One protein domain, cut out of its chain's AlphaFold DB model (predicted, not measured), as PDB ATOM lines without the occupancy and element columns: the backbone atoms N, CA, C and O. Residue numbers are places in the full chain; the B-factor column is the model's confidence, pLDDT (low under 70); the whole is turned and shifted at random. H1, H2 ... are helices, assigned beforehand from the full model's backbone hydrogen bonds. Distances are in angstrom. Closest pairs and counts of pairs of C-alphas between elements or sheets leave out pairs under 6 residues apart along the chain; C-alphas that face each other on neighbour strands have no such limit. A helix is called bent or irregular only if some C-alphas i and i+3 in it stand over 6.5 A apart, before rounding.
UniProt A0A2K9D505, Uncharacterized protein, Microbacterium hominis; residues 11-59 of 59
ATOM      1  N   THR A  11     -85.138  20.911 190.969       72.06
ATOM      2  CA  THR A  11     -86.327  20.129 191.352       72.06
ATOM      3  C   THR A  11     -85.914  18.770 191.893       72.06
ATOM      4  O   THR A  11     -86.428  18.361 192.930       72.06
ATOM      5  N   ALA A  12     -84.938  18.103 191.269       73.38
ATOM      6  CA  ALA A  12     -84.405  16.839 191.783       73.38
ATOM      7  C   ALA A  12     -83.846  16.985 193.213       73.38
ATOM      8  O   ALA A  12     -84.163  16.175 194.086       73.38
ATOM      9  N   ALA A  13     -83.083  18.050 193.484       77.00
ATOM     10  CA  ALA A  13     -82.575  18.356 194.819       77.00
ATOM     11  C   ALA A  13     -83.707  18.630 195.825       77.00
ATOM     12  O   ALA A  13     -83.674  18.108 196.940       77.00
ATOM     13  N   ALA A  14     -84.735  19.386 195.426       81.12
ATOM     14  CA  ALA A  14     -85.895  19.656 196.273       81.12
ATOM     15  C   ALA A  14     -86.636  18.365 196.664       81.12
ATOM     16  O   ALA A  14     -86.929  18.162 197.843       81.12
ATOM     17  N   TYR A  15     -86.869  17.452 195.713       85.25
ATOM     18  CA  TYR A  15     -87.493  16.157 196.004       85.25
ATOM     19  C   TYR A  15     -86.668  15.329 196.992       85.25
ATOM     20  O   TYR A  15     -87.228  14.798 197.947       85.25
ATOM     21  N   ILE A  16     -85.343  15.266 196.824       90.00
ATOM     22  CA  ILE A  16     -84.458  14.521 197.736       90.00
ATOM     23  C   ILE A  16     -84.555  15.060 199.166       90.00
ATOM     24  O   ILE A  16     -84.656  14.276 200.112       90.00
ATOM     25  N   ILE A  17     -84.541  16.386 199.331       90.12
ATOM     26  CA  ILE A  17     -84.651  17.026 200.648       90.12
ATOM     27  C   ILE A  17     -85.992  16.673 201.294       90.12
ATOM     28  O   ILE A  17     -86.024  16.226 202.441       90.12
ATOM     29  N   VAL A  18     -87.090  16.800 200.547       91.75
ATOM     30  CA  VAL A  18     -88.428  16.460 201.043       91.75
ATOM     31  C   VAL A  18     -88.497  14.986 201.449       91.75
ATOM     32  O   VAL A  18     -88.901  14.678 202.570       91.75
ATOM     33  N   THR A  19     -88.028  14.062 200.606       91.62
ATOM     34  CA  THR A  19     -88.009  12.626 200.923       91.62
ATOM     35  C   THR A  19     -87.194  12.325 202.182       91.62
ATOM     36  O   THR A  19     -87.630  11.537 203.020       91.62
ATOM     37  N   ARG A  20     -86.034  12.970 202.362       93.06
ATOM     38  CA  ARG A  20     -85.212  12.823 203.574       93.06
ATOM     39  C   ARG A  20     -85.963  13.280 204.823       93.06
ATOM     40  O   ARG A  20     -85.911  12.580 205.828       93.06
ATOM     41  N   ILE A  21     -86.687  14.399 204.757       94.38
ATOM     42  CA  ILE A  21     -87.491  14.900 205.883       94.38
ATOM     43  C   ILE A  21     -88.568  13.882 206.269       94.38
ATOM     44  O   ILE A  21     -88.679  13.531 207.443       94.38
ATOM     45  N   PHE A  22     -89.309  13.341 205.298       93.75
ATOM     46  CA  PHE A  22     -90.313  12.306 205.569       93.75
ATOM     47  C   PHE A  22     -89.705  11.046 206.194       93.75
ATOM     48  O   PHE A  22     -90.276  10.502 207.137       93.75
ATOM     49  N   LEU A  23     -88.533  10.612 205.722       94.69
ATOM     50  CA  LEU A  23     -87.820   9.474 206.308       94.69
ATOM     51  C   LEU A  23     -87.407   9.738 207.760       94.69
ATOM     52  O   LEU A  23     -87.569   8.861 208.605       94.69
ATOM     53  N   VAL A  24     -86.915  10.942 208.066       95.56
ATOM     54  CA  VAL A  24     -86.542  11.329 209.436       95.56
ATOM     55  C   VAL A  24     -87.767  11.358 210.348       95.56
ATOM     56  O   VAL A  24     -87.713  10.822 211.453       95.56
ATOM     57  N   ILE A  25     -88.888  11.918 209.886       95.38
ATOM     58  CA  ILE A  25     -90.136  11.953 210.660       95.38
ATOM     59  C   ILE A  25     -90.652  10.530 210.909       95.38
ATOM     60  O   ILE A  25     -90.985  10.190 212.044       95.38
ATOM     61  N   ALA A  26     -90.672   9.676 209.884       91.69
ATOM     62  CA  ALA A  26     -91.096   8.285 210.023       91.69
ATOM     63  C   ALA A  26     -90.210   7.516 211.016       91.69
ATOM     64  O   ALA A  26     -90.727   6.810 211.885       91.69
ATOM     65  N   ALA A  27     -88.888   7.700 210.940       94.06
ATOM     66  CA  ALA A  27     -87.944   7.104 211.879       94.06
ATOM     67  C   ALA A  27     -88.161   7.610 213.316       94.06
ATOM     68  O   ALA A  27     -88.173   6.807 214.247       94.06
ATOM     69  N   ALA A  28     -88.394   8.911 213.508       93.25
ATOM     70  CA  ALA A  28     -88.673   9.482 214.824       93.25
ATOM     71  C   ALA A  28     -89.959   8.902 215.438       93.25
ATOM     72  O   ALA A  28     -89.950   8.469 216.589       93.25
ATOM     73  N   VAL A  29     -91.047   8.820 214.665       92.56
ATOM     74  CA  VAL A  29     -92.314   8.220 215.121       92.56
ATOM     75  C   VAL A  29     -92.130   6.743 215.474       92.56
ATOM     76  O   VAL A  29     -92.641   6.290 216.500       92.56
ATOM     77  N   PHE A  30     -91.379   5.996 214.662       91.25
ATOM     78  CA  PHE A  30     -91.057   4.598 214.940       91.25
ATOM     79  C   PHE A  30     -90.274   4.445 216.250       91.25
ATOM     80  O   PHE A  30     -90.642   3.617 217.078       91.25
ATOM     81  N   LEU A  31     -89.249   5.271 216.478       92.12
ATOM     82  CA  LEU A  31     -88.452   5.237 217.707       92.12
ATOM     83  C   LEU A  31     -89.276   5.598 218.948       92.12
ATOM     84  O   LEU A  31     -89.143   4.935 219.972       92.12
ATOM     85  N   ILE A  32     -90.169   6.589 218.856       91.06
ATOM     86  CA  ILE A  32     -91.086   6.941 219.952       91.06
ATOM     87  C   ILE A  32     -91.998   5.756 220.280       91.06
ATOM     88  O   ILE A  32     -92.133   5.375 221.442       91.06
ATOM     89  N   ARG A  33     -92.595   5.131 219.259       89.50
ATOM     90  CA  ARG A  33     -93.439   3.942 219.438       89.50
ATOM     91  C   ARG A  33     -92.646   2.773 220.022       89.50
ATOM     92  O   ARG A  33     -93.150   2.084 220.905       89.50
ATOM     93  N   LEU A  34     -91.410   2.564 219.576       89.69
ATOM     94  CA  LEU A  34     -90.521   1.521 220.093       89.69
ATOM     95  C   LEU A  34     -90.186   1.754 221.568       89.69
ATOM     96  O   LEU A  34     -90.177   0.813 222.354       89.69
ATOM     97  N   TRP A  35     -89.982   3.011 221.956       88.56
ATOM     98  CA  TRP A  35     -89.717   3.381 223.339       88.56
ATOM     99  C   TRP A  35     -90.940   3.165 224.242       88.56
ATOM    100  O   TRP A  35     -90.815   2.526 225.284       88.56
ATOM    101  N   ILE A  36     -92.135   3.591 223.813       86.25
ATOM    102  CA  ILE A  36     -93.398   3.366 224.548       86.25
ATOM    103  C   ILE A  36     -93.676   1.872 224.733       86.25
ATOM    104  O   ILE A  36     -94.177   1.444 225.770       86.25
ATOM    105  N   THR A  37     -93.358   1.072 223.718       85.62
ATOM    106  CA  THR A  37     -93.602  -0.373 223.740       85.62
ATOM    107  C   THR A  37     -92.500  -1.165 224.446       85.62
ATOM    108  O   THR A  37     -92.583  -2.386 224.498       85.62
ATOM    109  N   GLY A  38     -91.461  -0.518 224.982       85.38
ATOM    110  CA  GLY A  38     -90.354  -1.213 225.649       85.38
ATOM    111  C   GLY A  38     -89.508  -2.086 224.713       85.38
ATOM    112  O   GLY A  38     -88.887  -3.042 225.165       85.38
ATOM    113  N   GLY A  39     -89.482  -1.780 223.411       83.56
ATOM    114  CA  GLY A  39     -88.742  -2.545 222.400       83.56
ATOM    115  C   GLY A  39     -89.572  -3.597 221.657       83.56
ATOM    116  O   GLY A  39     -89.037  -4.316 220.813       83.56
ATOM    117  N   ASP A  40     -90.874  -3.686 221.929       83.50
ATOM    118  CA  ASP A  40     -91.737  -4.722 221.368       83.50
ATOM    119  C   ASP A  40     -92.204  -4.373 219.939       83.50
ATOM    120  O   ASP A  40     -93.232  -3.726 219.716       83.50
ATOM    121  N   VAL A  41     -91.442  -4.830 218.937       83.94
ATOM    122  CA  VAL A  41     -91.646  -4.498 217.507       83.94
ATOM    123  C   VAL A  41     -93.042  -4.884 217.003       83.94
ATOM    124  O   VAL A  41     -93.595  -4.211 216.136       83.94
ATOM    125  N   SER A  42     -93.656  -5.920 217.584       82.19
ATOM    126  CA  SER A  42     -95.028  -6.326 217.242       82.19
ATOM    127  C   SER A  42     -96.066  -5.271 217.646       82.19
ATOM    128  O   SER A  42     -97.044  -5.065 216.933       82.19
ATOM    129  N   CYS A  43     -95.843  -4.570 218.764       83.62
ATOM    130  CA  CYS A  43     -96.757  -3.543 219.263       83.62
ATOM    131  C   CYS A  43     -96.479  -2.153 218.679       83.62
ATOM    132  O   CYS A  43     -97.374  -1.311 218.683       83.62
ATOM    133  N   VAL A  44     -95.290  -1.905 218.119       86.50
ATOM    134  CA  VAL A  44     -94.948  -0.624 217.471       86.50
ATOM    135  C   VAL A  44     -95.897  -0.278 216.321       86.50
ATOM    136  O   VAL A  44     -96.288   0.882 216.165       86.50
ATOM    137  N   PHE A  45     -96.298  -1.279 215.539       83.19
ATOM    138  CA  PHE A  45     -97.197  -1.103 214.395       83.19
ATOM    139  C   PHE A  45     -98.685  -1.175 214.764       83.19
ATOM    140  O   PHE A  45     -99.535  -0.977 213.897       83.19
ATOM    141  N   SER A  46     -99.009  -1.422 216.038       86.69
ATOM    142  CA  SER A  46    -100.390  -1.398 216.523       86.69
ATOM    143  C   SER A  46    -100.991   0.010 216.373       86.69
ATOM    144  O   SER A  46    -100.265   1.005 216.537       86.69
ATOM    145  N   PRO A  47    -102.306   0.130 216.099       83.19
ATOM    146  CA  PRO A  47    -103.018   1.404 216.191       83.19
ATOM    147  C   PRO A  47    -102.797   2.062 217.557       83.19
ATOM    148  O   PRO A  47    -102.435   3.237 217.614       83.19
ATOM    149  N   ASP A  48    -102.874   1.254 218.622       83.88
ATOM    150  CA  ASP A  48    -102.615   1.645 220.007       83.88
ATOM    151  C   ASP A  48    -101.432   0.847 220.590       83.88
ATOM    152  O   ASP A  48    -101.615  -0.269 221.097       83.88
ATOM    153  N   PRO A  49    -100.194   1.378 220.517       81.19
ATOM    154  CA  PRO A  49     -98.996   0.687 221.000       81.19
ATOM    155  C   PRO A  49     -98.993   0.481 222.522       81.19
ATOM    156  O   PRO A  49     -98.594  -0.582 222.988       81.19
ATOM    157  N   ALA A  50     -99.486   1.458 223.291       81.38
ATOM    158  CA  ALA A  50     -99.553   1.375 224.753       81.38
ATOM    159  C   ALA A  50    -100.586   0.343 225.240       81.38
ATOM    160  O   ALA A  50    -100.345  -0.382 226.201       81.38
ATOM    161  N   LEU A  51    -101.733   0.245 224.557       82.44
ATOM    162  CA  LEU A  51    -102.748  -0.758 224.878       82.44
ATOM    163  C   LEU A  51    -102.265  -2.164 224.495       82.44
ATOM    164  O   LEU A  51    -102.475  -3.111 225.248       82.44
ATOM    165  N   CYS A  52    -101.569  -2.297 223.359       86.00
ATOM    166  CA  CYS A  52    -100.985  -3.564 222.916       86.00
ATOM    167  C   CYS A  52    -100.011  -4.143 223.949       86.00
ATOM    168  O   CYS A  52    -100.129  -5.317 224.302       86.00
ATOM    169  N   THR A  53     -99.089  -3.334 224.479       85.19
ATOM    170  CA  THR A  53     -98.155  -3.805 225.512       85.19
ATOM    171  C   THR A  53     -98.845  -4.103 226.833       85.19
ATOM    172  O   THR A  53     -98.523  -5.112 227.458       85.19
ATOM    173  N   ALA A  54     -99.838  -3.300 227.225       81.94
ATOM    174  CA  ALA A  54    -100.627  -3.563 228.424       81.94
ATOM    175  C   ALA A  54    -101.335  -4.927 228.347       81.94
ATOM    176  O   ALA A  54    -101.162  -5.753 229.238       81.94
ATOM    177  N   VAL A  55    -102.052  -5.215 227.254       84.75
ATOM    178  CA  VAL A  55    -102.755  -6.500 227.066       84.75
ATOM    179  C   VAL A  55    -101.775  -7.671 226.973       84.75
ATOM    180  O   VAL A  55    -102.043  -8.737 227.526       84.75
ATOM    181  N   LYS A  56    -100.629  -7.480 226.308       79.25
ATOM    182  CA  LYS A  56     -99.594  -8.515 226.190       79.25
ATOM    183  C   LYS A  56     -98.971  -8.867 227.543       79.25
ATOM    184  O   LYS A  56     -98.669 -10.028 227.761       79.25
ATOM    185  N   SER A  57     -98.808  -7.897 228.443       69.00
ATOM    186  CA  SER A  57     -98.232  -8.128 229.778       69.00
ATOM    187  C   SER A  57     -99.149  -8.890 230.747       69.00
ATOM    188  O   SER A  57     -98.666  -9.466 231.715       69.00
ATOM    189  N   VAL A  58    -100.463  -8.891 230.500       68.50
ATOM    190  CA  VAL A  58    -101.472  -9.556 231.348       68.50
ATOM    191  C   VAL A  58    -101.619 -11.048 231.011       68.50
ATOM    192  O   VAL A  58    -102.230 -11.792 231.778       68.50
ATOM    193  N   ARG A  59    -101.088 -11.488 229.866       54.22
ATOM    194  CA  ARG A  59    -101.244 -12.843 229.331       54.22
ATOM    195  C   ARG A  59     -99.961 -13.649 229.466       54.22
ATOM    196  O   ARG A  59    -100.091 -14.859 229.747       54.22
TER     197      ARG A  59
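What this domain is: This is residues 11 to 59 of the 59 residues of an uncharacterized protein of Microbacterium hominis (UniProt A0A2K9D505). The model is one long, straight helix, H1, with a small head at its far end: after H1 the chain folds back beside the last turns of that helix through the short helix H2, then turns again into H3, which runs on beyond the end of H1 in roughly the same direction. Residues 11 to 28 of H1 stick out as a bare arm, and this arm makes much of the length. The printed part has 49 residues with three named helices, in the order H1, H2, H3, and no named strand; the class is all helix. The whole is extended, with a radius of gyration of the C-alphas of 15.0 A, and its outline is a rod spanning 52 by 15 by 11 A.

How they stand to each other: The printed part begins with H1, residues 11 to 36. Its residues 11 to 28 stand free, with no C-alpha 8 or more apart along the chain within 10 A. A tight link of 4 residues joins H1 to H2, residues 41 to 44. H1 and H2 touch, with 4 pairs of C-alphas within 8 A, and H1 does so with residues 30 to 34 alone. The closest C-alphas of the two are those of Arg 33 and Val 44, 5.2 A apart, while their centres are 18.9 A apart. A second tight link of 4 residues joins H2 to H3, residues 49 to 57. H2 and H3 touch only at the corner by their link, with 4 pairs of C-alphas within 8 A. Their closest C-alphas are those of Cys 43 and Pro 49, at 5.1 A, and their centres are 9.5 A apart. H1 and H3 only just touch, with 3 pairs of C-alphas within 8 A, and they touch only at their ends, H1 with residues 33 to 36 alone. The closest C-alphas there are those of Ile 36 and Ala 50, 6.5 A apart. The lines of H1 and H3 stand at a shallow tilt of 32 degrees, and the two helices run the same way. In H1 and H3 every pair of O i and N i+4 is within hydrogen-bond range; H2 is too short for such a pair, and its one pair of O i and N i+3 is within range.

Where its parts are: H1 has 26 residues, from Thr 11 to Ile 36, and is the longest helix. Its first C-alpha, that of Thr 11, is at (-86.327, 20.129, 191.352), and its last, that of Ile 36, is at (-93.398, 3.366, 224.548), which is 37.9 A from the first. H2 has 4 residues, from Val 41 to Val 44, and measures 5.1 A from first to last C-alpha. H3 has 9 residues, from Pro 49 to Ser 57, and measures 12.5 A from first to last C-alpha. It ends with C-alpha 57 at (-98.232, -8.128, 229.778). No helix is bent or irregular.

The domain as a whole: The two C-alphas farthest apart are those of the first and last printed residues, Thr 11 and Arg 59, at 52.5 A. Without the residues that stand free, the body has 31 residues, spans 26 by 16 by 11 A and has a radius of gyration of 8.2 A. The printed part has no cut, both links are tight and there is no long link. Arg 59 is the chain's last residue. The mean pLDDT of the printed part is 85.4, with means of 89 for H1, 84 for H2 and 81 for H3. Confidence is low at residues 57 to 59, which are under 70.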